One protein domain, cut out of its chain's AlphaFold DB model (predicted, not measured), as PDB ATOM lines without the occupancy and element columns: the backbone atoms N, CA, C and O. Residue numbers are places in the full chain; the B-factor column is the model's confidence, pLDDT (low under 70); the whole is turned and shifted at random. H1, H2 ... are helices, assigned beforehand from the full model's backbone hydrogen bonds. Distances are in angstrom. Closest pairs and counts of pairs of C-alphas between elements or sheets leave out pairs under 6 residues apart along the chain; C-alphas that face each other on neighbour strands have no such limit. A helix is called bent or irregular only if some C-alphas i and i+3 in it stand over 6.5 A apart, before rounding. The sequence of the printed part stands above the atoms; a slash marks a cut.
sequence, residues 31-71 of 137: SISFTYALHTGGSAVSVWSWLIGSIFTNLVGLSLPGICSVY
ATOM      1  N   SER A  31      57.031  11.884 181.781       79.19
ATOM      2  CA  SER A  31      56.967  10.472 182.176       79.19
ATOM      3  C   SER A  31      55.533   9.933 182.205       79.19
ATOM      4  O   SER A  31      55.264   8.888 181.617       79.19
ATOM      5  N   ILE A  32      54.596  10.659 182.826       77.69
ATOM      6  CA  ILE A  32      53.180  10.251 182.898       77.69
ATOM      7  C   ILE A  32      52.553  10.248 181.500       77.69
ATOM      8  O   ILE A  32      51.832   9.322 181.121       77.69
ATOM      9  N   SER A  33      52.855  11.282 180.714       77.31
ATOM     10  CA  SER A  33      52.293  11.441 179.379       77.31
ATOM     11  C   SER A  33      52.788  10.363 178.415       77.31
ATOM     12  O   SER A  33      52.035   9.977 177.526       77.31
ATOM     13  N   PHE A  34      54.007   9.844 178.593       74.56
ATOM     14  CA  PHE A  34      54.537   8.750 177.778       74.56
ATOM     15  C   PHE A  34      53.800   7.429 178.033       74.56
ATOM     16  O   PHE A  34      53.416   6.747 177.083       74.56
ATOM     17  N   THR A  35      53.513   7.097 179.296       68.44
ATOM     18  CA  THR A  35      52.678   5.934 179.635       68.44
ATOM     19  C   THR A  35      51.280   6.072 179.034       68.44
ATOM     20  O   THR A  35      50.785   5.143 178.404       68.44
ATOM     21  N   TYR A  36      50.660   7.249 179.153       71.12
ATOM     22  CA  TYR A  36      49.330   7.494 178.587       71.12
ATOM     23  C   TYR A  36      49.322   7.423 177.047       71.12
ATOM     24  O   TYR A  36      48.453   6.797 176.445       71.12
ATOM     25  N   ALA A  37      50.342   7.992 176.399       69.12
ATOM     26  CA  ALA A  37      50.532   7.976 174.948       69.12
ATOM     27  C   ALA A  37      50.603   6.559 174.360       69.12
ATOM     28  O   ALA A  37      50.010   6.282 173.314       69.12
ATOM     29  N   LEU A  38      51.319   5.658 175.038       68.56
ATOM     30  CA  LEU A  38      51.461   4.269 174.608       68.56
ATOM     31  C   LEU A  38      50.136   3.499 174.679       68.56
ATOM     32  O   LEU A  38      49.898   2.635 173.838       68.56
ATOM     33  N   HIS A  39      49.260   3.825 175.633       68.88
ATOM     34  CA  HIS A  39      47.988   3.128 175.822       68.88
ATOM     35  C   HIS A  39      46.852   3.611 174.905       68.88
ATOM     36  O   HIS A  39      45.972   2.815 174.582       68.88
ATOM     37  N   THR A  40      46.826   4.884 174.494       67.50
ATOM     38  CA  THR A  40      45.603   5.491 173.925       67.50
ATOM     39  C   THR A  40      45.563   5.608 172.394       67.50
ATOM     40  O   THR A  40      44.474   5.752 171.846       67.50
ATOM     41  N   GLY A  41      46.674   5.514 171.652       60.72
ATOM     42  CA  GLY A  41      46.561   5.631 170.182       60.72
ATOM     43  C   GLY A  41      47.833   5.764 169.347       60.72
ATOM     44  O   GLY A  41      47.741   6.102 168.168       60.72
ATOM     45  N   GLY A  42      49.009   5.497 169.916       70.62
ATOM     46  CA  GLY A  42      50.281   5.549 169.195       70.62
ATOM     47  C   GLY A  42      50.981   6.911 169.256       70.62
ATOM     48  O   GLY A  42      50.382   7.950 169.539       70.62
ATOM     49  N   SER A  43      52.287   6.901 168.976       69.62
ATOM     50  CA  SER A  43      53.206   8.038 169.152       69.62
ATOM     51  C   SER A  43      52.829   9.288 168.354       69.62
ATOM     52  O   SER A  43      53.134  10.403 168.776       69.62
ATOM     53  N   ALA A  44      52.133   9.126 167.226       75.00
ATOM     54  CA  ALA A  44      51.737  10.235 166.368       75.00
ATOM     55  C   ALA A  44      50.789  11.214 167.083       75.00
ATOM     56  O   ALA A  44      50.990  12.425 167.005       75.00
ATOM     57  N   VAL A  45      49.789  10.717 167.821       78.69
ATOM     58  CA  VAL A  45      48.759  11.568 168.446       78.69
ATOM     59  C   VAL A  45      49.363  12.468 169.525       78.69
ATOM     60  O   VAL A  45      49.017  13.645 169.612       78.69
ATOM     61  N   SER A  46      50.311  11.949 170.304       77.12
ATOM     62  CA  SER A  46      50.992  12.706 171.361       77.12
ATOM     63  C   SER A  46      51.914  13.795 170.822       77.12
ATOM     64  O   SER A  46      52.016  14.860 171.425       77.12
ATOM     65  N   VAL A  47      52.560  13.561 169.676       81.81
ATOM     66  CA  VAL A  47      53.396  14.583 169.030       81.81
ATOM     67  C   VAL A  47      52.522  15.707 168.476       81.81
ATOM     68  O   VAL A  47      52.809  16.877 168.719       81.81
ATOM     69  N   TRP A  48      51.426  15.373 167.785       84.25
ATOM     70  CA  TRP A  48      50.524  16.375 167.211       84.25
ATOM     71  C   TRP A  48      49.814  17.218 168.277       84.25
ATOM     72  O   TRP A  48      49.735  18.438 168.123       84.25
ATOM     73  N   SER A  49      49.344  16.612 169.372       81.81
ATOM     74  CA  SER A  49      48.694  17.357 170.461       81.81
ATOM     75  C   SER A  49      49.662  18.306 171.171       81.81
ATOM     76  O   SER A  49      49.299  19.448 171.459       81.81
ATOM     77  N   TRP A  50      50.910  17.882 171.382       83.00
ATOM     78  CA  TRP A  50      51.951  18.719 171.978       83.00
ATOM     79  C   TRP A  50      52.311  19.919 171.095       83.00
ATOM     80  O   TRP A  50      52.449  21.043 171.587       83.00
ATOM     81  N   LEU A  51      52.411  19.705 169.781       88.06
ATOM     82  CA  LEU A  51      52.760  20.745 168.812       88.06
ATOM     83  C   LEU A  51      51.649  21.801 168.709       88.06
ATOM     84  O   LEU A  51      51.916  22.999 168.802       88.06
ATOM     85  N   ILE A  52      50.392  21.357 168.622       89.75
ATOM     86  CA  ILE A  52      49.214  22.237 168.619       89.75
ATOM     87  C   ILE A  52      49.102  23.011 169.941       89.75
ATOM     88  O   ILE A  52      48.910  24.228 169.928       89.75
ATOM     89  N   GLY A  53      49.289  22.338 171.082       88.12
ATOM     90  CA  GLY A  53      49.254  22.976 172.402       88.12
ATOM     91  C   GLY A  53      50.350  24.030 172.592       88.12
ATOM     92  O   GLY A  53      50.098  25.104 173.147       88.12
ATOM     93  N   SER A  54      51.551  23.770 172.071       88.50
ATOM     94  CA  SER A  54      52.684  24.702 172.126       88.50
ATOM     95  C   SER A  54      52.453  25.950 171.275       88.50
ATOM     96  O   SER A  54      52.786  27.056 171.701       88.50
ATOM     97  N   ILE A  55      51.851  25.808 170.088       94.38
ATOM     98  CA  ILE A  55      51.494  26.952 169.232       94.38
ATOM     99  C   ILE A  55      50.471  27.841 169.940       94.38
ATOM    100  O   ILE A  55      50.652  29.057 170.014       94.38
ATOM    101  N   PHE A  56      49.425  27.239 170.509       90.62
ATOM    102  CA  PHE A  56      48.377  27.990 171.196       90.62
ATOM    103  C   PHE A  56      48.911  28.707 172.445       90.62
ATOM    104  O   PHE A  56      48.609  29.877 172.672       90.62
ATOM    105  N   THR A  57      49.787  28.047 173.208       88.56
ATOM    106  CA  THR A  57      50.451  28.642 174.379       88.56
ATOM    107  C   THR A  57      51.347  29.817 173.994       88.56
ATOM    108  O   THR A  57      51.306  30.851 174.658       88.56
ATOM    109  N   ASN A  58      52.118  29.713 172.906       89.06
ATOM    110  CA  ASN A  58      52.934  30.831 172.426       89.06
ATOM    111  C   ASN A  58      52.077  32.014 171.963       89.06
ATOM    112  O   ASN A  58      52.426  33.157 172.241       89.06
ATOM    113  N   LEU A  59      50.933  31.761 171.318       90.69
ATOM    114  CA  LEU A  59      50.003  32.817 170.912       90.69
ATOM    115  C   LEU A  59      49.470  33.600 172.125       90.69
ATOM    116  O   LEU A  59      49.437  34.828 172.109       90.69
ATOM    117  N   VAL A  60      49.103  32.893 173.200       87.12
ATOM    118  CA  VAL A  60      48.674  33.508 174.469       87.12
ATOM    119  C   VAL A  60      49.840  34.226 175.158       87.12
ATOM    120  O   VAL A  60      49.683  35.336 175.665       87.12
ATOM    121  N   GLY A  61      51.035  33.638 175.139       84.94
ATOM    122  CA  GLY A  61      52.245  34.254 175.686       84.94
ATOM    123  C   GLY A  61      52.652  35.537 174.960       84.94
ATOM    124  O   GLY A  61      53.210  36.429 175.589       84.94
ATOM    125  N   LEU A  62      52.340  35.659 173.667       85.88
ATOM    126  CA  LEU A  62      52.605  36.846 172.850       85.88
ATOM    127  C   LEU A  62      51.576  37.969 173.040       85.88
ATOM    128  O   LEU A  62      51.888  39.115 172.721       85.88
ATOM    129  N   SER A  63      50.376  37.686 173.559       82.31
ATOM    130  CA  SER A  63      49.358  38.717 173.827       82.31
ATOM    131  C   SER A  63      49.529  39.384 175.200       82.31
ATOM    132  O   SER A  63      49.239  40.571 175.364       82.31
ATOM    133  N   LEU A  64      50.082  38.654 176.169       74.75
ATOM    134  CA  LEU A  64      50.352  39.116 177.534       74.75
ATOM    135  C   LEU A  64      51.309  40.330 177.671       74.75
ATOM    136  O   LEU A  64      51.059  41.171 178.537       74.75
ATOM    137  N   PRO A  65      52.364  40.499 176.844       76.50
ATOM    138  CA  PRO A  65      53.306  41.614 176.940       76.50
ATOM    139  C   PRO A  65      52.630  42.976 176.769       76.50
ATOM    140  O   PRO A  65      53.007  43.934 177.441       76.50
ATOM    141  N   GLY A  66      51.604  43.056 175.913       71.81
ATOM    142  CA  GLY A  66      50.847  44.289 175.693       71.81
ATOM    143  C   GLY A  66      50.059  44.724 176.931       71.81
ATOM    144  O   GLY A  66      49.994  45.911 177.235       71.81
ATOM    145  N   ILE A  67      49.521  43.764 177.687       68.31
ATOM    146  CA  ILE A  67      48.728  44.013 178.901       68.31
ATOM    147  C   ILE A  67      49.653  44.360 180.079       68.31
ATOM    148  O   ILE A  67      49.412  45.330 180.802       68.31
ATOM    149  N   CYS A  68      50.763  43.629 180.228       65.38
ATOM    150  CA  CYS A  68      51.763  43.857 181.274       65.38
ATOM    151  C   CYS A  68      52.414  45.252 181.212       65.38
ATOM    152  O   CYS A  68      52.846  45.764 182.241       65.38
ATOM    153  N   SER A  69      52.489  45.880 180.030       66.44
ATOM    154  CA  SER A  69      53.064  47.227 179.883       66.44
ATOM    155  C   SER A  69      52.151  48.350 180.392       66.44
ATOM    156  O   SER A  69      52.653  49.426 180.710       66.44
ATOM    157  N   VAL A  70      50.831  48.136 180.432       64.00
ATOM    158  CA  VAL A  70      49.841  49.168 180.802       64.00
ATOM    159  C   VAL A  70      49.465  49.072 182.282       64.00
ATOM    160  O   VAL A  70      49.209  50.088 182.925       64.00
ATOM    161  N   TYR A  71      49.505  47.865 182.851       58.16
ATOM    162  CA  TYR A  71      49.173  47.616 184.251       58.16
ATOM    163  C   TYR A  71      50.393  47.050 184.993       58.16
ATOM    164  O   TYR A  71      50.495  45.834 185.151       58.16
TER     165      TYR A  71
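This is residues 31 to 71 of the 137 residues of the protein "Hypothetical protein" of Rotaria sp. Silwood2 (UniProt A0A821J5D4). One long helix, H2, makes nearly the whole length of this rod, and a short helix, H1, folds back at its first end so that the two make a corner, like a hook on a long shaft. Residues 48 to 71, of which 48 to 68 belong to H2, stand free, and this long arm sticks out from the corner with nothing packed on it. The printed part has 41 residues with two named helices, H1 then H2 along the chain, and no named strand; the class is all helix. The whole is extended, with a radius of gyration of the C-alphas of 15.4 A and spans of 46 by 16 by 10 A.

H2 is residues 43 to 68 and measures 37.8 A from first to last C-alpha, from C-alpha 43 at (53.206, 8.038, 169.152) to C-alpha 68 at (51.763, 43.857, 181.274). It is neither bent nor irregular, but only just: C-alphas 62 and 65 are 6.3 A apart. H1 is residues 31 to 40, 14.9 A from first to last C-alpha, and begins with C-alpha 31 at (56.967, 10.472, 182.176).

H2 and H1 touch only at the corner by their link, and only just, with 3 pairs of C-alphas within 8 A. H2 touches H1 with residues 43 to 46 alone; the closest C-alphas, those of Ala 37 and Ser 46, are 6.0 A apart. The two helices run opposite ways at a steep tilt of 50 degrees, and their centres are 20.3 A apart. In H1 every O i to N i+4 pair is within hydrogen-bond range; in H2 19 of 22 are.

The two C-alphas farthest apart are those of His 39 and Val 70, at 46.3 A. The printed part has no cut, and the link from H1 to H2, 2 residues, is tight. The mean pLDDT of the printed part is 77.5; it is under 70 at residue 35, residues 37 to 41, residue 43 and residues 67 to 71.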